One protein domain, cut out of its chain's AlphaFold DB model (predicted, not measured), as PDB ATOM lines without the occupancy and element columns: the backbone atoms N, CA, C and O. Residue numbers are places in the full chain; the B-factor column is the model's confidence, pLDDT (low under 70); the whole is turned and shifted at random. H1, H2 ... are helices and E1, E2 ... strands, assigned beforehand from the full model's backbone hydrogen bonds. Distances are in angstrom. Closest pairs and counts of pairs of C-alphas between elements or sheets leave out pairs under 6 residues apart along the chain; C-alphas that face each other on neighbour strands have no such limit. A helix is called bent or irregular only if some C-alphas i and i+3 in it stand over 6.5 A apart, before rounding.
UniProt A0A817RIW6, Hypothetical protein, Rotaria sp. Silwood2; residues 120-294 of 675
ATOM      1  N   GLN A 120       0.231 -32.046  40.530       38.06
ATOM      2  CA  GLN A 120       0.470 -30.634  40.876       38.06
ATOM      3  C   GLN A 120       1.614 -30.014  40.061       38.06
ATOM      4  O   GLN A 120       1.477 -28.870  39.638       38.06
ATOM      5  N   HIS A 121       2.693 -30.748  39.778       36.03
ATOM      6  CA  HIS A 121       3.794 -30.286  38.928       36.03
ATOM      7  C   HIS A 121       3.371 -30.174  37.458       36.03
ATOM      8  O   HIS A 121       3.510 -29.105  36.867       36.03
ATOM      9  N   VAL A 122       2.766 -31.211  36.880       38.12
ATOM     10  CA  VAL A 122       2.262 -31.218  35.497       38.12
ATOM     11  C   VAL A 122       1.137 -30.187  35.315       38.12
ATOM     12  O   VAL A 122       1.154 -29.457  34.334       38.12
ATOM     13  N   LEU A 123       0.231 -30.005  36.286       39.03
ATOM     14  CA  LEU A 123      -0.773 -28.921  36.308       39.03
ATOM     15  C   LEU A 123      -0.177 -27.541  36.650       39.03
ATOM     16  O   LEU A 123      -0.858 -26.531  36.470       39.03
ATOM     17  N   SER A 124       1.062 -27.462  37.151       37.50
ATOM     18  CA  SER A 124       1.791 -26.191  37.257       37.50
ATOM     19  C   SER A 124       2.425 -25.791  35.921       37.50
ATOM     20  O   SER A 124       2.498 -24.597  35.627       37.50
ATOM     21  N   CYS A 125       2.804 -26.778  35.098       36.91
ATOM     22  CA  CYS A 125       3.316 -26.593  33.742       36.91
ATOM     23  C   CYS A 125       2.189 -26.363  32.715       36.91
ATOM     24  O   CYS A 125       2.301 -25.470  31.876       36.91
ATOM     25  N   PHE A 126       1.076 -27.100  32.800       35.97
ATOM     26  CA  PHE A 126      -0.082 -26.922  31.919       35.97
ATOM     27  C   PHE A 126      -0.977 -25.753  32.355       35.97
ATOM     28  O   PHE A 126      -1.457 -25.674  33.487       35.97
ATOM     29  N   HIS A 127      -1.262 -24.848  31.417       38.41
ATOM     30  CA  HIS A 127      -2.081 -23.653  31.630       38.41
ATOM     31  C   HIS A 127      -3.582 -23.971  31.831       38.41
ATOM     32  O   HIS A 127      -4.413 -23.724  30.965       38.41
ATOM     33  N   SER A 128      -3.968 -24.457  33.020       41.62
ATOM     34  CA  SER A 128      -5.385 -24.530  33.432       41.62
ATOM     35  C   SER A 128      -5.671 -23.965  34.831       41.62
ATOM     36  O   SER A 128      -6.619 -24.393  35.497       41.62
ATOM     37  N   LYS A 129      -4.895 -22.962  35.276       46.50
ATOM     38  CA  LYS A 129      -5.153 -22.201  36.523       46.50
ATOM     39  C   LYS A 129      -6.557 -21.571  36.577       46.50
ATOM     40  O   LYS A 129      -7.029 -21.255  37.667       46.50
ATOM     41  N   THR A 130      -7.205 -21.384  35.427       51.06
ATOM     42  CA  THR A 130      -8.500 -20.709  35.256       51.06
ATOM     43  C   THR A 130      -9.708 -21.640  35.378       51.06
ATOM     44  O   THR A 130     -10.591 -21.354  36.180       51.06
ATOM     45  N   PHE A 131      -9.765 -22.746  34.624       52.34
ATOM     46  CA  PHE A 131     -11.008 -23.528  34.478       52.34
ATOM     47  C   PHE A 131     -11.228 -24.569  35.585       52.34
ATOM     48  O   PHE A 131     -12.311 -24.684  36.145       52.34
ATOM     49  N   PHE A 132     -10.169 -25.288  35.954       57.03
ATOM     50  CA  PHE A 132     -10.156 -26.243  37.065       57.03
ATOM     51  C   PHE A 132      -8.944 -25.959  37.957       57.03
ATOM     52  O   PHE A 132      -8.149 -26.846  38.264       57.03
ATOM     53  N   GLY A 133      -8.757 -24.681  38.304       60.03
ATOM     54  CA  GLY A 133      -7.607 -24.230  39.085       60.03
ATOM     55  C   GLY A 133      -7.503 -24.938  40.436       60.03
ATOM     56  O   GLY A 133      -8.482 -25.495  40.931       60.03
ATOM     57  N   SER A 134      -6.331 -24.850  41.075       67.00
ATOM     58  CA  SER A 134      -6.024 -25.479  42.376       67.00
ATOM     59  C   SER A 134      -7.140 -25.337  43.420       67.00
ATOM     60  O   SER A 134      -7.413 -26.276  44.162       67.00
ATOM     61  N   LYS A 135      -7.865 -24.209  43.403       74.62
ATOM     62  CA  LYS A 135      -9.077 -23.952  44.195       74.62
ATOM     63  C   LYS A 135     -10.131 -25.064  44.136       74.62
ATOM     64  O   LYS A 135     -10.766 -25.278  45.163       74.62
ATOM     65  N   LEU A 136     -10.349 -25.754  43.008       77.50
ATOM     66  CA  LEU A 136     -11.273 -26.894  42.967       77.50
ATOM     67  C   LEU A 136     -10.747 -28.019  43.855       77.50
ATOM     68  O   LEU A 136     -11.419 -28.405  44.806       77.50
ATOM     69  N   LEU A 137      -9.544 -28.518  43.563       74.06
ATOM     70  CA  LEU A 137      -8.971 -29.648  44.288       74.06
ATOM     71  C   LEU A 137      -8.841 -29.312  45.782       74.06
ATOM     72  O   LEU A 137      -9.211 -30.124  46.625       74.06
ATOM     73  N   THR A 138      -8.442 -28.081  46.124       80.94
ATOM     74  CA  THR A 138      -8.425 -27.588  47.508       80.94
ATOM     75  C   THR A 138      -9.820 -27.542  48.137       80.94
ATOM     76  O   THR A 138      -9.963 -27.971  49.275       80.94
ATOM     77  N   ARG A 139     -10.874 -27.070  47.453       79.56
ATOM     78  CA  ARG A 139     -12.256 -27.089  47.990       79.56
ATOM     79  C   ARG A 139     -12.748 -28.514  48.233       79.56
ATOM     80  O   ARG A 139     -13.275 -28.805  49.306       79.56
ATOM     81  N   LEU A 140     -12.537 -29.394  47.258       79.19
ATOM     82  CA  LEU A 140     -12.900 -30.806  47.314       79.19
ATOM     83  C   LEU A 140     -12.220 -31.516  48.498       79.19
ATOM     84  O   LEU A 140     -12.896 -32.092  49.347       79.19
ATOM     85  N   THR A 141     -10.896 -31.400  48.608       74.88
ATOM     86  CA  THR A 141     -10.093 -32.060  49.657       74.88
ATOM     87  C   THR A 141     -10.222 -31.418  51.042       74.88
ATOM     88  O   THR A 141     -10.192 -32.123  52.045       74.88
ATOM     89  N   SER A 142     -10.408 -30.097  51.143       79.81
ATOM     90  CA  SER A 142     -10.598 -29.431  52.448       79.81
ATOM     91  C   SER A 142     -11.972 -29.699  53.067       79.81
ATOM     92  O   SER A 142     -12.076 -29.796  54.290       79.81
ATOM     93  N   THR A 143     -13.022 -29.855  52.251       73.62
ATOM     94  CA  THR A 143     -14.358 -30.235  52.746       73.62
ATOM     95  C   THR A 143     -14.484 -31.729  53.024       73.62
ATOM     96  O   THR A 143     -15.201 -32.116  53.949       73.62
ATOM     97  N   MET A 144     -13.764 -32.573  52.283       73.06
ATOM     98  CA  MET A 144     -13.722 -34.017  52.502       73.06
ATOM     99  C   MET A 144     -12.336 -34.457  52.977       73.06
ATOM    100  O   MET A 144     -11.508 -34.910  52.191       73.06
ATOM    101  N   LYS A 145     -12.108 -34.406  54.300       74.88
ATOM    102  CA  LYS A 145     -11.038 -35.217  54.903       74.88
ATOM    103  C   LYS A 145     -11.252 -36.682  54.485       74.88
ATOM    104  O   LYS A 145     -12.383 -37.156  54.654       74.88
ATOM    105  N   PRO A 146     -10.224 -37.401  53.992       71.50
ATOM    106  CA  PRO A 146     -10.355 -38.816  53.660       71.50
ATOM    107  C   PRO A 146     -10.831 -39.569  54.906       71.50
ATOM    108  O   PRO A 146     -10.203 -39.512  55.964       71.50
ATOM    109  N   ARG A 147     -12.008 -40.196  54.808       77.62
ATOM    110  CA  ARG A 147     -12.677 -40.840  55.954       77.62
ATOM    111  C   ARG A 147     -12.299 -42.308  56.120       77.62
ATOM    112  O   ARG A 147     -12.612 -42.885  57.156       77.62
ATOM    113  N   CYS A 148     -11.679 -42.914  55.111       78.88
ATOM    114  CA  CYS A 148     -11.241 -44.301  55.141       78.88
ATOM    115  C   CYS A 148      -9.709 -44.339  55.275       78.88
ATOM    116  O   CYS A 148      -9.040 -43.899  54.343       78.88
ATOM    117  N   PRO A 149      -9.147 -44.851  56.388       78.06
ATOM    118  CA  PRO A 149      -7.694 -44.945  56.559       78.06
ATOM    119  C   PRO A 149      -7.006 -45.865  55.539       78.06
ATOM    120  O   PRO A 149      -5.838 -45.663  55.233       78.06
ATOM    121  N   GLU A 150      -7.729 -46.861  55.015       87.94
ATOM    122  CA  GLU A 150      -7.169 -47.978  54.235       87.94
ATOM    123  C   GLU A 150      -7.543 -47.966  52.741       87.94
ATOM    124  O   GLU A 150      -7.120 -48.848  52.006       87.94
ATOM    125  N   GLY A 151      -8.334 -46.990  52.272       92.44
ATOM    126  CA  GLY A 151      -8.538 -46.722  50.839       92.44
ATOM    127  C   GLY A 151      -8.952 -47.916  49.958       92.44
ATOM    128  O   GLY A 151      -8.208 -48.314  49.067       92.44
ATOM    129  N   LYS A 152     -10.170 -48.454  50.142       94.75
ATOM    130  CA  LYS A 152     -10.732 -49.532  49.288       94.75
ATOM    131  C   LYS A 152     -10.656 -49.254  47.776       94.75
ATOM    132  O   LYS A 152     -10.790 -48.106  47.351       94.75
ATOM    133  N   ARG A 153     -10.575 -50.324  46.979       94.31
ATOM    134  CA  ARG A 153     -10.640 -50.346  45.509       94.31
ATOM    135  C   ARG A 153     -12.070 -50.604  45.032       94.31
ATOM    136  O   ARG A 153     -12.641 -51.659  45.307       94.31
ATOM    137  N   PHE A 154     -12.632 -49.651  44.298       95.50
ATOM    138  CA  PHE A 154     -13.966 -49.727  43.707       95.50
ATOM    139  C   PHE A 154     -13.890 -50.029  42.212       95.50
ATOM    140  O   PHE A 154     -13.139 -49.372  41.491       95.50
ATOM    141  N   LEU A 155     -14.746 -50.939  41.752       95.12
ATOM    142  CA  LEU A 155     -15.130 -51.069  40.351       95.12
ATOM    143  C   LEU A 155     -16.559 -50.554  40.167       95.12
ATOM    144  O   LEU A 155     -17.488 -51.033  40.819       95.12
ATOM    145  N   ILE A 156     -16.737 -49.573  39.286       96.31
ATOM    146  CA  ILE A 156     -18.030 -48.961  38.969       96.31
ATOM    147  C   ILE A 156     -18.393 -49.307  37.526       96.31
ATOM    148  O   ILE A 156     -17.639 -49.019  36.603       96.31
ATOM    149  N   ILE A 157     -19.556 -49.918  37.329       95.19
ATOM    150  CA  ILE A 157     -20.043 -50.349  36.017       95.19
ATOM    151  C   ILE A 157     -21.118 -49.365  35.553       95.19
ATOM    152  O   ILE A 157     -22.187 -49.290  36.156       95.19
ATOM    153  N   GLY A 158     -20.859 -48.634  34.476       96.50
ATOM    154  CA  GLY A 158     -21.716 -47.589  33.924       96.50
ATOM    155  C   GLY A 158     -21.166 -46.186  34.188       96.50
ATOM    156  O   GLY A 158     -21.139 -45.718  35.326       96.50
ATOM    157  N   GLY A 159     -20.799 -45.491  33.113       97.06
ATOM    158  CA  GLY A 159     -20.342 -44.097  33.067       97.06
ATOM    159  C   GLY A 159     -21.469 -43.070  33.004       97.06
ATOM    160  O   GLY A 159     -21.238 -41.929  32.632       97.06
ATOM    161  N   GLY A 160     -22.697 -43.447  33.369       97.00
ATOM    162  CA  GLY A 160     -23.798 -42.490  33.486       97.00
ATOM    163  C   GLY A 160     -23.572 -41.459  34.604       97.00
ATOM    164  O   GLY A 160     -22.726 -41.679  35.476       97.00
ATOM    165  N   PRO A 161     -24.387 -40.385  34.685       96.56
ATOM    166  CA  PRO A 161     -24.235 -39.345  35.707       96.56
ATOM    167  C   PRO A 161     -24.173 -39.890  37.141       96.56
ATOM    168  O   PRO A 161     -23.366 -39.430  37.943       96.56
ATOM    169  N   ALA A 162     -24.962 -40.923  37.463       96.62
ATOM    170  CA  ALA A 162     -24.938 -41.573  38.775       96.62
ATOM    171  C   ALA A 162     -23.627 -42.342  39.051       96.62
ATOM    172  O   ALA A 162     -23.098 -42.271  40.161       96.62
ATOM    173  N   GLY A 163     -23.081 -43.041  38.051       97.38
ATOM    174  CA  GLY A 163     -21.836 -43.802  38.170       97.38
ATOM    175  C   GLY A 163     -20.616 -42.890  38.263       97.38
ATOM    176  O   GLY A 163     -19.788 -43.054  39.157       97.38
ATOM    177  N   LEU A 164     -20.566 -41.847  37.431       97.50
ATOM    178  CA  LEU A 164     -19.555 -40.793  37.512       97.50
ATOM    179  C   LEU A 164     -19.646 -40.010  38.833       97.50
ATOM    180  O   LEU A 164     -18.617 -39.709  39.438       97.50
ATOM    181  N   PHE A 165     -20.852 -39.723  39.337       96.50
ATOM    182  CA  PHE A 165     -21.023 -39.092  40.651       96.50
ATOM    183  C   PHE A 165     -20.464 -39.986  41.759       96.50
ATOM    184  O   PHE A 165     -19.721 -39.510  42.618       96.50
ATOM    185  N   MET A 166     -20.772 -41.285  41.721       96.94
ATOM    186  CA  MET A 166     -20.227 -42.262  42.660       96.94
ATOM    187  C   MET A 166     -18.696 -42.344  42.568       96.94
ATOM    188  O   MET A 166     -18.034 -42.357  43.603       96.94
ATOM    189  N   ALA A 167     -18.121 -42.309  41.362       97.25
ATOM    190  CA  ALA A 167     -16.673 -42.289  41.157       97.25
ATOM    191  C   ALA A 167     -16.016 -41.075  41.834       97.25
ATOM    192  O   ALA A 167     -15.110 -41.250  42.650       97.25
ATOM    193  N   ILE A 168     -16.532 -39.862  41.592       95.31
ATOM    194  CA  ILE A 168     -16.079 -38.633  42.270       95.31
ATOM    195  C   ILE A 168     -16.192 -38.796  43.792       95.31
ATOM    196  O   ILE A 168     -15.241 -38.539  44.524       95.31
ATOM    197  N   GLN A 169     -17.336 -39.269  44.287       94.38
ATOM    198  CA  GLN A 169     -17.600 -39.450  45.717       94.38
ATOM    199  C   GLN A 169     -16.709 -40.516  46.382       94.38
ATOM    200  O   GLN A 169     -16.445 -40.423  47.584       94.38
ATOM    201  N   CYS A 170     -16.239 -41.521  45.643       95.56
ATOM    202  CA  CYS A 170     -15.262 -42.489  46.133       95.56
ATOM    203  C   CYS A 170     -13.845 -41.898  46.150       95.56
ATOM    204  O   CYS A 170     -13.180 -41.962  47.187       95.56
ATOM    205  N   LEU A 171     -13.422 -41.234  45.070       94.50
ATOM    206  CA  LEU A 171     -12.118 -40.561  44.987       94.50
ATOM    207  C   LEU A 171     -11.969 -39.485  46.079       94.50
ATOM    208  O   LEU A 171     -10.955 -39.446  46.772       94.50
ATOM    209  N   LEU A 172     -13.019 -38.694  46.348       91.94
ATOM    210  CA  LEU A 172     -13.059 -37.712  47.449       91.94
ATOM    211  C   LEU A 172     -12.842 -38.318  48.844       91.94
ATOM    212  O   LEU A 172     -12.480 -37.602  49.775       91.94
ATOM    213  N   ARG A 173     -13.090 -39.620  49.018       92.69
ATOM    214  CA  ARG A 173     -12.912 -40.325  50.297       92.69
ATOM    215  C   ARG A 173     -11.560 -41.031  50.422       92.69
ATOM    216  O   ARG A 173     -11.303 -41.583  51.491       92.69
ATOM    217  N   GLY A 174     -10.711 -40.968  49.391       92.94
ATOM    218  CA  GLY A 174      -9.412 -41.646  49.337       92.94
ATOM    219  C   GLY A 174      -9.479 -43.088  48.824       92.94
ATOM    220  O   GLY A 174      -8.628 -43.896  49.175       92.94
ATOM    221  N   HIS A 175     -10.504 -43.438  48.040       95.56
ATOM    222  CA  HIS A 175     -10.624 -44.755  47.411       95.56
ATOM    223  C   HIS A 175      -9.995 -44.774  46.017       95.56
ATOM    224  O   HIS A 175     -10.151 -43.814  45.264       95.56
ATOM    225  N   SER A 176      -9.365 -45.885  45.637       95.00
ATOM    226  CA  SER A 176      -9.027 -46.141  44.231       95.00
ATOM    227  C   SER A 176     -10.303 -46.493  43.468       95.00
ATOM    228  O   SER A 176     -11.098 -47.303  43.945       95.00
ATOM    229  N   VAL A 177     -10.505 -45.908  42.288       96.56
ATOM    230  CA  VAL A 177     -11.697 -46.145  41.463       96.56
ATOM    231  C   VAL A 177     -11.290 -46.510  40.046       96.56
ATOM    232  O   VAL A 177     -10.603 -45.734  39.384       96.56
ATOM    233  N   THR A 178     -11.805 -47.645  39.581       96.00
ATOM    234  CA  THR A 178     -11.942 -47.956  38.160       96.00
ATOM    235  C   THR A 178     -13.411 -47.841  37.775       96.00
ATOM    236  O   THR A 178     -14.286 -48.348  38.481       96.00
ATOM    237  N   LEU A 179     -13.687 -47.199  36.647       96.94
ATOM    238  CA  LEU A 179     -15.001 -47.134  36.028       96.94
ATOM    239  C   LEU A 179     -14.952 -47.782  34.640       96.94
ATOM    240  O   LEU A 179     -14.007 -47.570  33.888       96.94
ATOM    241  N   ILE A 180     -15.980 -48.557  34.305       95.19
ATOM    242  CA  ILE A 180     -16.150 -49.211  33.003       95.19
ATOM    243  C   ILE A 180     -17.465 -48.720  32.395       95.19
ATOM    244  O   ILE A 180     -18.508 -48.819  33.038       95.19
ATOM    245  N   GLU A 181     -17.438 -48.208  31.166       95.25
ATOM    246  CA  GLU A 181     -18.621 -47.801  30.400       95.25
ATOM    247  C   GLU A 181     -18.637 -48.501  29.039       95.25
ATOM    248  O   GLU A 181     -17.661 -48.480  28.294       95.25
ATOM    249  N   GLN A 182     -19.787 -49.092  28.703       94.31
ATOM    250  CA  GLN A 182     -19.968 -49.853  27.466       94.31
ATOM    251  C   GLN A 182     -19.945 -48.961  26.219       94.31
ATOM    252  O   GLN A 182     -19.555 -49.414  25.145       94.31
ATOM    253  N   ARG A 183     -20.373 -47.697  26.322       94.00
ATOM    254  CA  ARG A 183     -20.311 -46.753  25.201       94.00
ATOM    255  C   ARG A 183     -18.894 -46.191  25.043       94.00
ATOM    256  O   ARG A 183     -18.262 -45.851  26.040       94.00
ATOM    257  N   PRO A 184     -18.405 -46.008  23.806       95.75
ATOM    258  CA  PRO A 184     -17.162 -45.281  23.564       95.75
ATOM    259  C   PRO A 184     -17.332 -43.754  23.691       95.75
ATOM    260  O   PRO A 184     -16.345 -43.047  23.859       95.75
ATOM    261  N   ILE A 185     -18.562 -43.230  23.573       95.81
ATOM    262  CA  ILE A 185     -18.868 -41.790  23.485       95.81
ATOM    263  C   ILE A 185     -20.190 -41.484  24.214       95.81
ATOM    264  O   ILE A 185     -21.153 -42.250  24.107       95.81
ATOM    265  N   TYR A 186     -20.266 -40.338  24.897       95.62
ATOM    266  CA  TYR A 186     -21.515 -39.784  25.432       95.62
ATOM    267  C   TYR A 186     -22.238 -38.953  24.363       95.62
ATOM    268  O   TYR A 186     -21.776 -37.885  23.979       95.62
ATOM    269  N   ASN A 187     -23.382 -39.437  23.877       94.56
ATOM    270  CA  ASN A 187     -24.157 -38.804  22.797       94.56
ATOM    271  C   ASN A 187     -25.624 -38.525  23.182       94.56
ATOM    272  O   ASN A 187     -26.497 -38.373  22.327       94.56
ATOM    273  N   ARG A 188     -25.926 -38.481  24.485       92.31
ATOM    274  CA  ARG A 188     -27.292 -38.330  25.002       92.31
ATOM    275  C   ARG A 188     -27.726 -36.864  25.042       92.31
ATOM    276  O   ARG A 188     -27.685 -36.228  26.093       92.31
ATOM    277  N   ALA A 189     -28.221 -36.368  23.909       92.62
ATOM    278  CA  ALA A 189     -28.801 -35.028  23.730       92.62
ATOM    279  C   ALA A 189     -30.168 -34.816  24.436       92.62
ATOM    280  O   ALA A 189     -31.021 -34.067  23.973       92.62
ATOM    281  N   VAL A 190     -30.400 -35.490  25.566       92.75
ATOM    282  CA  VAL A 190     -31.599 -35.331  26.399       92.75
ATOM    283  C   VAL A 190     -31.239 -34.440  27.579       92.75
ATOM    284  O   VAL A 190     -30.266 -34.714  28.280       92.75
ATOM    285  N   ALA A 191     -32.020 -33.387  27.815       91.69
ATOM    286  CA  ALA A 191     -31.865 -32.556  29.001       91.69
ATOM    287  C   ALA A 191     -32.477 -33.243  30.234       91.69
ATOM    288  O   ALA A 191     -33.624 -33.692  30.194       91.69
ATOM    289  N   CYS A 192     -31.744 -33.293  31.347       91.56
ATOM    290  CA  CYS A 192     -32.302 -33.615  32.658       91.56
ATOM    291  C   CYS A 192     -32.556 -32.330  33.455       91.56
ATOM    292  O   CYS A 192     -31.767 -31.387  33.407       91.56
ATOM    293  N   GLY A 193     -33.667 -32.285  34.193       91.94
ATOM    294  CA  GLY A 193     -33.905 -31.240  35.189       91.94
ATOM    295  C   GLY A 193     -33.094 -31.523  36.450       91.94
ATOM    296  O   GLY A 193     -33.075 -32.663  36.912       91.94
ATOM    297  N   LEU A 194     -32.449 -30.497  37.003       91.88
ATOM    298  CA  LEU A 194     -31.646 -30.593  38.219       91.88
ATOM    299  C   LEU A 194     -32.379 -29.999  39.426       91.88
ATOM    300  O   LEU A 194     -33.039 -28.960  39.341       91.88
ATOM    301  N   LEU A 195     -32.193 -30.624  40.584       91.44
ATOM    302  CA  LEU A 195     -32.575 -30.080  41.883       91.44
ATOM    303  C   LEU A 195     -31.602 -28.974  42.315       91.44
ATOM    304  O   LEU A 195     -30.414 -28.990  41.988       91.44
ATOM    305  N   GLU A 196     -32.066 -28.040  43.150       90.44
ATOM    306  CA  GLU A 196     -31.237 -26.937  43.668       90.44
ATOM    307  C   GLU A 196     -29.965 -27.434  44.390       90.44
ATOM    308  O   GLU A 196     -28.904 -26.816  44.310       90.44
ATOM    309  N   THR A 197     -30.046 -28.582  45.066       92.50
ATOM    310  CA  THR A 197     -28.906 -29.248  45.714       92.50
ATOM    311  C   THR A 197     -27.879 -29.784  44.721       92.50
ATOM    312  O   THR A 197     -26.683 -29.744  45.005       92.50
ATOM    313  N   GLU A 198     -28.325 -30.261  43.559       92.69
ATOM    314  CA  GLU A 198     -27.457 -30.778  42.499       92.69
ATOM    315  C   GLU A 198     -26.766 -29.614  41.787       92.69
ATOM    316  O   GLU A 198     -25.548 -29.623  41.647       92.69
ATOM    317  N   ILE A 199     -27.504 -28.547  41.466       92.12
ATOM    318  CA  ILE A 199     -26.953 -27.299  40.909       92.12
ATOM    319  C   ILE A 199     -25.872 -26.726  41.837       92.12
ATOM    320  O   ILE A 199     -24.773 -26.408  41.381       92.12
ATOM    321  N   LYS A 200     -26.131 -26.667  43.152       91.38
ATOM    322  CA  LYS A 200     -25.135 -26.241  44.154       91.38
ATOM    323  C   LYS A 200     -23.917 -27.164  44.204       91.38
ATOM    324  O   LYS A 200     -22.804 -26.668  44.363       91.38
ATOM    325  N   PHE A 201     -24.093 -28.478  44.050       90.62
ATOM    326  CA  PHE A 201     -22.971 -29.414  43.937       90.62
ATOM    327  C   PHE A 201     -22.150 -29.158  42.664       90.62
ATOM    328  O   PHE A 201     -20.930 -29.037  42.746       90.62
ATOM    329  N   PHE A 202     -22.795 -28.986  41.510       91.62
ATOM    330  CA  PHE A 202     -22.110 -28.698  40.251       91.62
ATOM    331  C   PHE A 202     -21.355 -27.358  40.290       91.62
ATOM    332  O   PHE A 202     -20.187 -27.290  39.911       91.62
ATOM    333  N   GLN A 203     -21.954 -26.311  40.863       91.00
ATOM    334  CA  GLN A 203     -21.272 -25.039  41.131       91.00
ATOM    335  C   GLN A 203     -20.094 -25.197  42.104       91.00
ATOM    336  O   GLN A 203     -19.041 -24.579  41.924       91.00
ATOM    337  N   PHE A 204     -20.237 -26.039  43.132       88.81
ATOM    338  CA  PHE A 204     -19.166 -26.324  44.086       88.81
ATOM    339  C   PHE A 204     -17.974 -27.032  43.426       88.81
ATOM    340  O   PHE A 204     -16.830 -26.650  43.696       88.81
ATOM    341  N   ILE A 205     -18.227 -27.981  42.512       87.00
ATOM    342  CA  ILE A 205     -17.181 -28.645  41.717       87.00
ATOM    343  C   ILE A 205     -16.693 -27.813  40.510       87.00
ATOM    344  O   ILE A 205     -15.867 -28.284  39.733       87.00
ATOM    345  N   GLY A 206     -17.135 -26.558  40.384       87.75
ATOM    346  CA  GLY A 206     -16.561 -25.568  39.469       87.75
ATOM    347  C   GLY A 206     -17.340 -25.296  38.181       87.75
ATOM    348  O   GLY A 206     -16.870 -24.487  37.384       87.75
ATOM    349  N   LEU A 207     -18.514 -25.901  37.967       89.19
ATOM    350  CA  LEU A 207     -19.333 -25.593  36.791       89.19
ATOM    351  C   LEU A 207     -19.932 -24.175  36.929       89.19
ATOM    352  O   LEU A 207     -20.508 -23.849  37.974       89.19
ATOM    353  N   PRO A 208     -19.810 -23.306  35.911       89.62
ATOM    354  CA  PRO A 208     -20.336 -21.949  35.979       89.62
ATOM    355  C   PRO A 208     -21.867 -21.951  35.881       89.62
ATOM    356  O   PRO A 208     -22.458 -22.781  35.201       89.62
ATOM    357  N   SER A 209     -22.535 -20.972  36.501       87.69
ATOM    358  CA  SER A 209     -24.007 -20.899  36.510       87.69
ATOM    359  C   SER A 209     -24.655 -20.768  35.124       87.69
ATOM    360  O   SER A 209     -25.836 -21.065  34.996       87.69
ATOM    361  N   CYS A 210     -23.910 -20.329  34.104       87.50
ATOM    362  CA  CYS A 210     -24.373 -20.273  32.714       87.50
ATOM    363  C   CYS A 210     -24.411 -21.640  32.012       87.50
ATOM    364  O   CYS A 210     -25.000 -21.739  30.944       87.50
ATOM    365  N   PHE A 211     -23.808 -22.680  32.596       88.81
ATOM    366  CA  PHE A 211     -23.847 -24.040  32.059       88.81
ATOM    367  C   PHE A 211     -25.225 -24.698  32.215       88.81
ATOM    368  O   PHE A 211     -25.575 -25.607  31.469       88.81
ATOM    369  N   PHE A 212     -26.027 -24.239  33.180       89.56
ATOM    370  CA  PHE A 212     -27.369 -24.767  33.390       89.56
ATOM    371  C   PHE A 212     -28.371 -24.011  32.514       89.56
ATOM    372  O   PHE A 212     -28.594 -22.808  32.681       89.56
ATOM    373  N   LEU A 213     -28.998 -24.737  31.598       81.88
ATOM    374  CA  LEU A 213     -30.019 -24.224  30.701       81.88
ATOM    375  C   LEU A 213     -31.279 -23.874  31.497       81.88
ATOM    376  O   LEU A 213     -31.825 -24.693  32.240       81.88
ATOM    377  N   ARG A 214     -31.804 -22.664  31.295       73.62
ATOM    378  CA  ARG A 214     -33.205 -22.375  31.616       73.62
ATOM    379  C   ARG A 214     -34.056 -22.957  30.499       73.62
ATOM    380  O   ARG A 214     -34.044 -22.417  29.399       73.62
ATOM    381  N   ALA A 215     -34.770 -24.047  30.779       56.41
ATOM    382  CA  ALA A 215     -35.614 -24.712  29.782       56.41
ATOM    383  C   ALA A 215     -36.668 -23.757  29.183       56.41
ATOM    384  O   ALA A 215     -36.962 -23.826  27.997       56.41
ATOM    385  N   THR A 216     -37.178 -22.825  29.995       56.59
ATOM    386  CA  THR A 216     -37.891 -21.605  29.584       56.59
ATOM    387  C   THR A 216     -37.624 -20.500  30.615       56.59
ATOM    388  O   THR A 216     -37.089 -20.776  31.693       56.59
ATOM    389  N   ASN A 217     -38.028 -19.253  30.343       60.25
ATOM    390  CA  ASN A 217     -37.976 -18.171  31.342       60.25
ATOM    391  C   ASN A 217     -38.822 -18.463  32.601       60.25
ATOM    392  O   ASN A 217     -38.480 -17.977  33.679       60.25
ATOM    393  N   ASP A 218     -39.864 -19.289  32.474       60.03
ATOM    394  CA  ASP A 218     -40.776 -19.673  33.562       60.03
ATOM    395  C   ASP A 218     -40.397 -21.002  34.244       60.03
ATOM    396  O   ASP A 218     -40.943 -21.354  35.297       60.03
ATOM    397  N   ALA A 219     -39.458 -21.760  33.669       62.22
ATOM    398  CA  ALA A 219     -38.985 -23.012  34.238       62.22
ATOM    399  C   ALA A 219     -38.173 -22.742  35.514       62.22
ATOM    400  O   ALA A 219     -36.987 -22.416  35.475       62.22
ATOM    401  N   LYS A 220     -38.812 -22.941  36.675       70.81
ATOM    402  CA  LYS A 220     -38.154 -22.885  37.996       70.81
ATOM    403  C   LYS A 220     -36.983 -23.864  38.131       70.81
ATOM    404  O   LYS A 220     -36.089 -23.629  38.940       70.81
ATOM    405  N   ASN A 221     -36.997 -24.943  37.352       73.69
ATOM    406  CA  ASN A 221     -35.962 -25.965  37.354       73.69
ATOM    407  C   ASN A 221     -34.979 -25.683  36.216       73.69
ATOM    408  O   ASN A 221     -35.358 -25.685  35.044       73.69
ATOM    409  N   LEU A 222     -33.714 -25.465  36.573       85.06
ATOM    410  CA  LEU A 222     -32.621 -25.452  35.610       85.06
ATOM    411  C   LEU A 222     -32.363 -26.882  35.118       85.06
ATOM    412  O   LEU A 222     -32.472 -27.838  35.888       85.06
ATOM    413  N   GLY A 223     -32.018 -27.023  33.843       90.19
ATOM    414  CA  GLY A 223     -31.662 -28.294  33.225       90.19
ATOM    415  C   GLY A 223     -30.247 -28.296  32.658       90.19
ATOM    416  O   GLY A 223     -29.562 -27.274  32.631       90.19
ATOM    417  N   VAL A 224     -29.804 -29.461  32.207       93.69
ATOM    418  CA  VAL A 224     -28.505 -29.666  31.554       93.69
ATOM    419  C   VAL A 224     -28.603 -30.869  30.622       93.69
ATOM    420  O   VAL A 224     -29.338 -31.810  30.930       93.69
ATOM    421  N   TYR A 225     -27.899 -30.868  29.489       94.38
ATOM    422  CA  TYR A 225     -27.822 -32.069  28.661       94.38
ATOM    423  C   TYR A 225     -27.036 -33.166  29.379       94.38
ATOM    424  O   TYR A 225     -26.013 -32.919  30.020       94.38
ATOM    425  N   ILE A 226     -27.532 -34.397  29.274       94.94
ATOM    426  CA  ILE A 226     -26.914 -35.546  29.930       94.94
ATOM    427  C   ILE A 226     -25.512 -35.803  29.351       94.94
ATOM    428  O   ILE A 226     -24.602 -36.057  30.130       94.94
ATOM    429  N   ALA A 227     -25.298 -35.646  28.040       95.62
ATOM    430  CA  ALA A 227     -23.960 -35.756  27.448       95.62
ATOM    431  C   ALA A 227     -22.945 -34.784  28.090       95.62
ATOM    432  O   ALA A 227     -21.888 -35.217  28.548       95.62
ATOM    433  N   ASP A 228     -23.292 -33.499  28.207       94.12
ATOM    434  CA  ASP A 228     -22.397 -32.471  28.751       94.12
ATOM    435  C   ASP A 228     -22.053 -32.735  30.230       94.12
ATOM    436  O   ASP A 228     -20.917 -32.521  30.668       94.12
ATOM    437  N   ILE A 229     -23.024 -33.220  31.020       95.00
ATOM    438  CA  ILE A 229     -22.791 -33.567  32.429       95.00
ATOM    439  C   ILE A 229     -21.895 -34.808  32.554       95.00
ATOM    440  O   ILE A 229     -21.000 -34.826  33.401       95.00
ATOM    441  N   GLU A 230     -22.093 -35.815  31.696       96.00
ATOM    442  CA  GLU A 230     -21.259 -37.018  31.634       96.00
ATOM    443  C   GLU A 230     -19.811 -36.654  31.278       96.00
ATOM    444  O   GLU A 230     -18.879 -37.033  31.990       96.00
ATOM    445  N   GLU A 231     -19.605 -35.840  30.243       95.50
ATOM    446  CA  GLU A 231     -18.273 -35.444  29.785       95.50
ATOM    447  C   GLU A 231     -17.504 -34.631  30.843       95.50
ATOM    448  O   GLU A 231     -16.328 -34.902  31.117       95.50
ATOM    449  N   ILE A 232     -18.156 -33.656  31.490       94.44
ATOM    450  CA  ILE A 232     -17.519 -32.862  32.549       94.44
ATOM    451  C   ILE A 232     -17.188 -33.730  33.763       94.44
ATOM    452  O   ILE A 232     -16.089 -33.625  34.313       94.44
ATOM    453  N   MET A 233     -18.104 -34.600  34.192       96.06
ATOM    454  CA  MET A 233     -17.861 -35.452  35.354       96.06
ATOM    455  C   MET A 233     -16.787 -36.507  35.069       96.06
ATOM    456  O   MET A 233     -15.946 -36.738  35.935       96.06
ATOM    457  N   MET A 234     -16.728 -37.059  33.853       96.69
ATOM    458  CA  MET A 234     -15.627 -37.911  33.390       96.69
ATOM    459  C   MET A 234     -14.280 -37.181  33.500       96.69
ATOM    460  O   MET A 234     -13.353 -37.688  34.131       96.69
ATOM    461  N   LYS A 235     -14.191 -35.946  32.988       94.94
ATOM    462  CA  LYS A 235     -12.986 -35.105  33.102       94.94
ATOM    463  C   LYS A 235     -12.591 -34.827  34.559       94.94
ATOM    464  O   LYS A 235     -11.399 -34.746  34.854       94.94
ATOM    465  N   ILE A 236     -13.552 -34.702  35.479       94.38
ATOM    466  CA  ILE A 236     -13.277 -34.560  36.919       94.38
ATOM    467  C   ILE A 236     -12.736 -35.872  37.509       94.38
ATOM    468  O   ILE A 236     -11.725 -35.832  38.206       94.38
ATOM    469  N   VAL A 237     -13.342 -37.025  37.198       96.12
ATOM    470  CA  VAL A 237     -12.872 -38.354  37.645       96.12
ATOM    471  C   VAL A 237     -11.431 -38.610  37.194       96.12
ATOM    472  O   VAL A 237     -10.591 -38.943  38.030       96.12
ATOM    473  N   MET A 238     -11.113 -38.360  35.918       95.56
ATOM    474  CA  MET A 238      -9.749 -38.496  35.382       95.56
ATOM    475  C   MET A 238      -8.757 -37.573  36.108       95.56
ATOM    476  O   MET A 238      -7.703 -38.018  36.559       95.56
ATOM    477  N   LYS A 239      -9.110 -36.294  36.312       94.12
ATOM    478  CA  LYS A 239      -8.272 -35.331  37.059       94.12
ATOM    479  C   LYS A 239      -8.080 -35.678  38.535       94.12
ATOM    480  O   LYS A 239      -7.152 -35.172  39.158       94.12
ATOM    481  N   MET A 240      -8.955 -36.507  39.093       93.50
ATOM    482  CA  MET A 240      -8.854 -37.033  40.451       93.50
ATOM    483  C   MET A 240      -8.097 -38.372  40.528       93.50
ATOM    484  O   MET A 240      -7.986 -38.928  41.618       93.50
ATOM    485  N   GLY A 241      -7.565 -38.884  39.411       95.38
ATOM    486  CA  GLY A 241      -6.818 -40.144  39.358       95.38
ATOM    487  C   GLY A 241      -7.688 -41.402  39.251       95.38
ATOM    488  O   GLY A 241      -7.190 -42.499  39.493       95.38
ATOM    489  N   GLY A 242      -8.973 -41.268  38.907       96.31
ATOM    490  CA  GLY A 242      -9.824 -42.410  38.575       96.31
ATOM    491  C   GLY A 242      -9.504 -42.970  37.187       96.31
ATOM    492  O   GLY A 242      -9.349 -42.205  36.235       96.31
ATOM    493  N   LEU A 243      -9.441 -44.297  37.072       95.88
ATOM    494  CA  LEU A 243      -9.277 -45.002  35.799       95.88
ATOM    495  C   LEU A 243     -10.643 -45.168  35.124       95.88
ATOM    496  O   LEU A 243     -11.621 -45.501  35.795       95.88
ATOM    497  N   ILE A 244     -10.720 -44.941  33.811       96.06
ATOM    498  CA  ILE A 244     -11.966 -45.031  33.039       96.06
ATOM    499  C   ILE A 244     -11.707 -45.820  31.757       96.06
ATOM    500  O   ILE A 244     -10.890 -45.411  30.938       96.06
ATOM    501  N   TYR A 245     -12.446 -46.910  31.575       94.62
ATOM    502  CA  TYR A 245     -12.430 -47.740  30.375       94.62
ATOM    503  C   TYR A 245     -13.734 -47.514  29.602       94.62
ATOM    504  O   TYR A 245     -14.811 -47.887  30.072       94.62
ATOM    505  N   LEU A 246     -13.641 -46.864  28.441       94.75
ATOM    506  CA  LEU A 246     -14.764 -46.616  27.530       94.75
ATOM    507  C   LEU A 246     -14.853 -47.723  26.471       94.75
ATOM    508  O   LEU A 246     -13.854 -48.363  26.152       94.75
ATOM    509  N   GLY A 247     -16.042 -47.945  25.909       92.38
ATOM    510  CA  GLY A 247     -16.271 -49.012  24.924       92.38
ATOM    511  C   GLY A 247     -16.179 -50.435  25.495       92.38
ATOM    512  O   GLY A 247     -16.188 -51.398  24.734       92.38
ATOM    513  N   CYS A 248     -16.081 -50.577  26.819       90.00
ATOM    514  CA  CYS A 248     -15.770 -51.832  27.497       90.00
ATOM    515  C   CYS A 248     -17.032 -52.400  28.155       90.00
ATOM    516  O   CYS A 248     -17.681 -51.741  28.971       90.00
ATOM    517  N   GLN A 249     -17.410 -53.630  27.799       87.50
ATOM    518  CA  GLN A 249     -18.586 -54.285  28.369       87.50
ATOM    519  C   GLN A 249     -18.182 -55.159  29.557       87.50
ATOM    520  O   GLN A 249     -17.399 -56.090  29.422       87.50
ATOM    521  N   PHE A 250     -18.778 -54.894  30.717       87.19
ATOM    522  CA  PHE A 250     -18.615 -55.738  31.893       87.19
ATOM    523  C   PHE A 250     -19.338 -57.082  31.709       87.19
ATOM    524  O   PHE A 250     -20.567 -57.100  31.582       87.19
ATOM    525  N   ASP A 251     -18.595 -58.191  31.743       83.50
ATOM    526  CA  ASP A 251     -19.158 -59.544  31.800       83.50
ATOM    527  C   ASP A 251     -19.137 -60.099  33.246       83.50
ATOM    528  O   ASP A 251     -18.063 -60.388  33.788       83.50
ATOM    529  N   PRO A 252     -20.307 -60.277  33.889       74.38
ATOM    530  CA  PRO A 252     -20.411 -60.840  35.235       74.38
ATOM    531  C   PRO A 252     -20.059 -62.336  35.324       74.38
ATOM    532  O   PRO A 252     -19.751 -62.816  36.414       74.38
ATOM    533  N   ILE A 253     -20.124 -63.097  34.225       61.44
ATOM    534  CA  ILE A 253     -20.048 -64.568  34.258       61.44
ATOM    535  C   ILE A 253     -18.618 -65.040  34.555       61.44
ATOM    536  O   ILE A 253     -18.412 -65.950  35.362       61.44
ATOM    537  N   HIS A 254     -17.613 -64.370  33.985       58.75
ATOM    538  CA  HIS A 254     -16.205 -64.718  34.197       58.75
ATOM    539  C   HIS A 254     -15.703 -64.482  35.636       58.75
ATOM    540  O   HIS A 254     -14.720 -65.102  36.044       58.75
ATOM    541  N   GLN A 255     -16.385 -63.655  36.441       54.91
ATOM    542  CA  GLN A 255     -15.958 -63.331  37.811       54.91
ATOM    543  C   GLN A 255     -16.059 -64.492  38.795       54.91
ATOM    544  O   GLN A 255     -15.185 -64.669  39.645       54.91
ATOM    545  N   ILE A 256     -17.129 -65.278  38.698       54.47
ATOM    546  CA  ILE A 256     -17.435 -66.304  39.700       54.47
ATOM    547  C   ILE A 256     -16.491 -67.504  39.532       54.47
ATOM    548  O   ILE A 256     -16.026 -68.079  40.518       54.47
ATOM    549  N   ILE A 257     -16.139 -67.838  38.289       52.69
ATOM    550  CA  ILE A 257     -15.445 -69.082  37.932       52.69
ATOM    551  C   ILE A 257     -14.002 -69.121  38.471       52.69
ATOM    552  O   ILE A 257     -13.564 -70.162  38.959       52.69
ATOM    553  N   SER A 258     -13.271 -67.997  38.484       50.56
ATOM    554  CA  SER A 258     -11.889 -67.970  39.007       50.56
ATOM    555  C   SER A 258     -11.772 -67.990  40.539       50.56
ATOM    556  O   SER A 258     -10.672 -68.153  41.062       50.56
ATOM    557  N   SER A 259     -12.877 -67.839  41.278       48.59
ATOM    558  CA  SER A 259     -12.844 -67.765  42.749       48.59
ATOM    559  C   SER A 259     -12.557 -69.109  43.442       48.59
ATOM    560  O   SER A 259     -12.205 -69.130  44.620       48.59
ATOM    561  N   TYR A 260     -12.646 -70.231  42.715       51.69
ATOM    562  CA  TYR A 260     -12.472 -71.574  43.277       51.69
ATOM    563  C   TYR A 260     -11.014 -71.963  43.598       51.69
ATOM    564  O   TYR A 260     -10.799 -72.921  44.341       51.69
ATOM    565  N   SER A 261      -9.997 -71.223  43.131       52.94
ATOM    566  CA  SER A 261      -8.579 -71.493  43.449       52.94
ATOM    567  C   SER A 261      -8.100 -70.815  44.753       52.94
ATOM    568  O   SER A 261      -7.115 -70.079  44.768       52.94
ATOM    569  N   GLN A 262      -8.840 -71.071  45.836       53.78
ATOM    570  CA  GLN A 262      -8.513 -71.065  47.280       53.78
ATOM    571  C   GLN A 262      -7.625 -69.999  47.982       53.78
ATOM    572  O   GLN A 262      -7.620 -70.035  49.210       53.78
ATOM    573  N   SER A 263      -6.904 -69.060  47.347       54.72
ATOM    574  CA  SER A 263      -5.962 -68.182  48.100       54.72
ATOM    575  C   SER A 263      -6.114 -66.660  47.967       54.72
ATOM    576  O   SER A 263      -5.664 -65.956  48.872       54.72
ATOM    577  N   LYS A 264      -6.766 -66.119  46.926       56.62
ATOM    578  CA  LYS A 264      -7.108 -64.678  46.838       56.62
ATOM    579  C   LYS A 264      -8.450 -64.449  46.139       56.62
ATOM    580  O   LYS A 264      -8.542 -64.508  44.917       56.62
ATOM    581  N   SER A 265      -9.486 -64.156  46.925       55.81
ATOM    582  CA  SER A 265     -10.841 -63.845  46.454       55.81
ATOM    583  C   SER A 265     -10.987 -62.361  46.088       55.81
ATOM    584  O   SER A 265     -11.567 -61.581  46.845       55.81
ATOM    585  N   GLY A 266     -10.427 -61.961  44.946       60.81
ATOM    586  CA  GLY A 266     -10.643 -60.640  44.354       60.81
ATOM    587  C   GLY A 266     -11.738 -60.663  43.288       60.81
ATOM    588  O   GLY A 266     -11.862 -61.630  42.537       60.81
ATOM    589  N   ILE A 267     -12.524 -59.588  43.193       62.97
ATOM    590  CA  ILE A 267     -13.430 -59.372  42.057       62.97
ATOM    591  C   ILE A 267     -12.564 -59.014  40.846       62.97
ATOM    592  O   ILE A 267     -11.909 -57.978  40.885       62.97
ATOM    593  N   ARG A 268     -12.557 -59.842  39.793       67.69
ATOM    594  CA  ARG A 268     -11.732 -59.652  38.582       67.69
ATOM    595  C   ARG A 268     -12.580 -59.260  37.381       67.69
ATOM    596  O   ARG A 268     -13.444 -60.025  36.975       67.69
ATOM    597  N   CYS A 269     -12.346 -58.106  36.771       64.81
ATOM    598  CA  CYS A 269     -13.020 -57.775  35.513       64.81
ATOM    599  C   CYS A 269     -12.199 -58.247  34.312       64.81
ATOM    600  O   CYS A 269     -10.992 -58.033  34.290       64.81
ATOM    601  N   TRP A 270     -12.863 -58.814  33.306       63.16
ATOM    602  CA  TRP A 270     -12.389 -58.730  31.927       63.16
ATOM    603  C   TRP A 270     -13.062 -57.509  31.295       63.16
ATOM    604  O   TRP A 270     -14.260 -57.311  31.489       63.16
ATOM    605  N   ASP A 271     -12.305 -56.658  30.612       61.75
ATOM    606  CA  ASP A 271     -12.822 -55.444  29.961       61.75
ATOM    607  C   ASP A 271     -13.283 -55.686  28.510       61.75
ATOM    608  O   ASP A 271     -13.818 -54.784  27.865       61.75
ATOM    609  N   GLY A 272     -13.115 -56.915  28.007       61.44
ATOM    610  CA  GLY A 272     -13.462 -57.309  26.643       61.44
ATOM    611  C   GLY A 272     -12.412 -56.925  25.596       61.44
ATOM    612  O   GLY A 272     -12.545 -57.315  24.436       61.44
ATOM    613  N   SER A 273     -11.358 -56.194  25.972       62.75
ATOM    614  CA  SER A 273     -10.332 -55.750  25.036       62.75
ATOM    615  C   SER A 273      -9.296 -56.854  24.798       62.75
ATOM    616  O   SER A 273      -8.656 -57.315  25.748       62.75
ATOM    617  N   PRO A 274      -9.026 -57.254  23.539       62.19
ATOM    618  CA  PRO A 274      -7.896 -58.129  23.239       62.19
ATOM    619  C   PRO A 274      -6.539 -57.456  23.522       62.19
ATOM    620  O   PRO A 274      -5.528 -58.144  23.595       62.19
ATOM    621  N   VAL A 275      -6.504 -56.131  23.711       59.81
ATOM    622  CA  VAL A 275      -5.287 -55.361  24.034       59.81
ATOM    623  C   VAL A 275      -4.977 -55.381  25.540       59.81
ATOM    624  O   VAL A 275      -3.840 -55.150  25.937       59.81
ATOM    625  N   HIS A 276      -5.959 -55.694  26.392       60.19
ATOM    626  CA  HIS A 276      -5.829 -55.703  27.858       60.19
ATOM    627  C   HIS A 276      -5.896 -57.123  28.453       60.19
ATOM    628  O   HIS A 276      -6.304 -57.314  29.598       60.19
ATOM    629  N   GLN A 277      -5.483 -58.137  27.682       51.47
ATOM    630  CA  GLN A 277      -5.688 -59.566  27.978       51.47
ATOM    631  C   GLN A 277      -5.136 -60.086  29.323       51.47
ATOM    632  O   GLN A 277      -5.472 -61.208  29.698       51.47
ATOM    633  N   GLU A 278      -4.347 -59.305  30.070       52.25
ATOM    634  CA  GLU A 278      -3.722 -59.740  31.330       52.25
ATOM    635  C   GLU A 278      -3.901 -58.783  32.529       52.25
ATOM    636  O   GLU A 278      -3.447 -59.101  33.630       52.25
ATOM    637  N   THR A 279      -4.589 -57.637  32.393       59.72
ATOM    638  CA  THR A 279      -4.779 -56.680  33.509       59.72
ATOM    639  C   THR A 279      -5.870 -57.110  34.494       59.72
ATOM    640  O   THR A 279      -6.914 -56.477  34.655       59.72
ATOM    641  N   TYR A 280      -5.598 -58.195  35.223       70.38
ATOM    642  CA  TYR A 280      -6.405 -58.641  36.355       70.38
ATOM    643  C   TYR A 280      -6.258 -57.687  37.543       70.38
ATOM    644  O   TYR A 280      -5.343 -57.792  38.361       70.38
ATOM    645  N   HIS A 281      -7.205 -56.766  37.666       80.50
ATOM    646  CA  HIS A 281      -7.371 -55.956  38.864       80.50
ATOM    647  C   HIS A 281      -8.341 -56.642  39.831       80.50
ATOM    648  O   HIS A 281      -9.490 -56.899  39.476       80.50
ATOM    649  N   ASP A 282      -7.880 -56.911  41.055       85.88
ATOM    650  CA  ASP A 282      -8.753 -57.296  42.166       85.88
ATOM    651  C   ASP A 282      -9.444 -56.039  42.732       85.88
ATOM    652  O   ASP A 282      -8.771 -55.056  43.064       85.88
ATOM    653  N   TYR A 283     -10.765 -56.085  42.906       89.75
ATOM    654  CA  TYR A 283     -11.552 -55.018  43.541       89.75
ATOM    655  C   TYR A 283     -12.214 -55.473  44.844       89.75
ATOM    656  O   TYR A 283     -12.601 -56.635  44.986       89.75
ATOM    657  N   ASP A 284     -12.377 -54.530  45.778       91.06
ATOM    658  CA  ASP A 284     -12.946 -54.765  47.113       91.06
ATOM    659  C   ASP A 284     -14.441 -54.401  47.179       91.06
ATOM    660  O   ASP A 284     -15.157 -54.834  48.083       91.06
ATOM    661  N   VAL A 285     -14.912 -53.557  46.251       92.94
ATOM    662  CA  VAL A 285     -16.313 -53.128  46.135       92.94
ATOM    663  C   VAL A 285     -16.713 -53.047  44.663       92.94
ATOM    664  O   VAL A 285     -16.015 -52.426  43.864       92.94
ATOM    665  N   LEU A 286     -17.868 -53.619  44.322       93.19
ATOM    666  CA  LEU A 286     -18.481 -53.542  42.995       93.19
ATOM    667  C   LEU A 286     -19.753 -52.688  43.051       93.19
ATOM    668  O   LEU A 286     -20.583 -52.874  43.941       93.19
ATOM    669  N   VAL A 287     -19.923 -51.764  42.104       94.75
ATOM    670  CA  VAL A 287     -21.096 -50.880  42.016       94.75
ATOM    671  C   VAL A 287     -21.700 -50.952  40.619       94.75
ATOM    672  O   VAL A 287     -21.073 -50.549  39.645       94.75
ATOM    673  N   TYR A 288     -22.954 -51.395  40.522       94.25
ATOM    674  CA  TYR A 288     -23.723 -51.350  39.278       94.25
ATOM    675  C   TYR A 288     -24.440 -49.999  39.140       94.25
ATOM    676  O   TYR A 288     -25.273 -49.633  39.968       94.25
ATOM    677  N   SER A 289     -24.132 -49.268  38.070       95.88
ATOM    678  CA  SER A 289     -24.730 -47.982  37.682       95.88
ATOM    679  C   SER A 289     -25.090 -47.935  36.186       95.88
ATOM    680  O   SER A 289     -25.186 -46.871  35.577       95.88
ATOM    681  N   THR A 290     -25.356 -49.097  35.578       93.38
ATOM    682  CA  THR A 290     -25.670 -49.257  34.143       93.38
ATOM    683  C   THR A 290     -27.039 -48.693  33.724       93.38
ATOM    684  O   THR A 290     -27.442 -48.804  32.569       93.38
ATOM    685  N   GLY A 291     -27.785 -48.077  34.645       91.56
ATOM    686  CA  GLY A 291     -29.169 -47.654  34.431       91.56
ATOM    687  C   GLY A 291     -30.142 -48.837  34.383       91.56
ATOM    688  O   GLY A 291     -29.864 -49.913  34.903       91.56
ATOM    689  N   CYS A 292     -31.304 -48.643  33.753       84.19
ATOM    690  CA  CYS A 292     -32.370 -49.657  33.675       84.19
ATOM    691  C   CYS A 292     -32.109 -50.775  32.639       84.19
ATOM    692  O   CYS A 292     -33.041 -51.481  32.250       84.19
ATOM    693  N   THR A 293     -30.881 -50.919  32.136       68.50
ATOM    694  CA  THR A 293     -30.526 -51.943  31.144       68.50
ATOM    695  C   THR A 293     -30.495 -53.338  31.770       68.50
ATOM    696  O   THR A 293     -30.206 -53.509  32.953       68.50
ATOM    697  N   LYS A 294     -30.757 -54.370  30.958       61.16
ATOM    698  CA  LYS A 294     -30.788 -55.791  31.369       61.16
ATOM    699  C   LYS A 294     -29.404 -56.380  31.733       61.16
ATOM    700  O   LYS A 294     -29.260 -57.594  31.765       61.16
TER     701      LYS A 294
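AT A GLANCE: This is residues 120 to 294 of the 675 residues of the protein "Hypothetical protein" of Rotaria sp. Silwood2 (UniProt A0A817RIW6). Look first for a small four-stranded parallel sheet with two helices, H3 and H5, side by side next to it: H3 covers E1 and E2, and H5 packs on H3 and reaches the sheet with residues 234 to 238. Beyond these helices, at one end of the long axis, lies the little strand pair E3 and E4 with H4; at the other end, on the far side of the sheet from H3, are H6 and the long stretch 261 to 284, while residues 125 to 130, of which 125 belongs to H1, stick out. The 175 printed residues hold six named helices and six named strands in the order H1 H2 E1 H3 E2 E3 H4 E4 H5 E5 H6 E6. The large sheet runs E5 E2 E1 E6, and E3 and E4 are antiparallel; the class is mixed, helices and strands, with under half of the residues in named elements. The whole is compact, with a radius of gyration of the C-alphas of 18.0 A, yet elongated in outline, spanning 61 by 39 by 29 A.

IN THESE COORDINATES: Find C-alpha 153 at (-10.640, -50.346, 45.509); from there E1 runs 13.4 A through residues 153 to 157. Its sheet also holds E2, residues 176 to 181 and 16.9 A long, E5, residues 243 to 246, and E6, residues 285 to 288, which ends at C-alpha 288, (-23.723, -51.350, 39.278). H3 is residues 161 to 171, 15.3 A; H5, the longest helix, is residues 226 to 239, 20.0 A. E3 is residues 191 to 193, H4 residues 196 to 204 and E4 residues 222 to 225. H1 begins at C-alpha 120, (0.470, -30.634, 40.876), and takes residues 120 to 125; H2 takes residues 134 to 143, 14.1 A. H6, residues 253 to 260, is irregular, but only just: C-alphas 257 and 260 are 6.6 A apart.

HOW THE PARTS SIT: Start at E1 and E2, parallel inner strands, where N 156 and O 178 are 2.9 A apart, within hydrogen-bond range. At the edge strand E6, look for N 157 of E1 and O 287, 2.8 A; at the edge strand E5, for N 179 of E2 and O 243, 2.8 A. E1, H3 and E2 form a strand-helix-strand unit, two parallel neighbour strands with a helix between them in the chain, and its crossover is right-handed. E5, H6 and E6 form a split one, with E2 and E1 between its strands, also right-handed. H3 is on the sheet at a height of 8.9 A and runs along the strands, at 6 degrees to E1 on the local plane. It touches H5 at a shallow tilt of 16 degrees, the same way, closest at the C-alphas of Pro 161 and Glu 230, 5.6 A. With H3 and H5 on one face, the sheet makes two layers. E3 and E4 are antiparallel, with N 192 and O 224 2.9 A apart. H2 and H4 are close but not clearly touching, closest at the C-alphas of Arg 139 and Phe 204, 8.0 A. H1 and H6 touch no helix. In H1 to H5 every O i to N i+4 pair is within hydrogen-bond range; in H6 0 of 4 are, and 1 of 5 O i to N i+3 pairs.

THE WHOLE: The C-alphas farthest apart are those of Asn 217 and Gln 262, 62.6 A. The printed part has no cut. The links H4 to E4 and H6 to E6 are long; in the second, residues 267 to 268 pair antiparallel with 282 to 283. Mean pLDDT of the printed part is 80.1; look for values under 70 at residues 120 to 134, 215 to 219, 253 to 279 and 293 to 294.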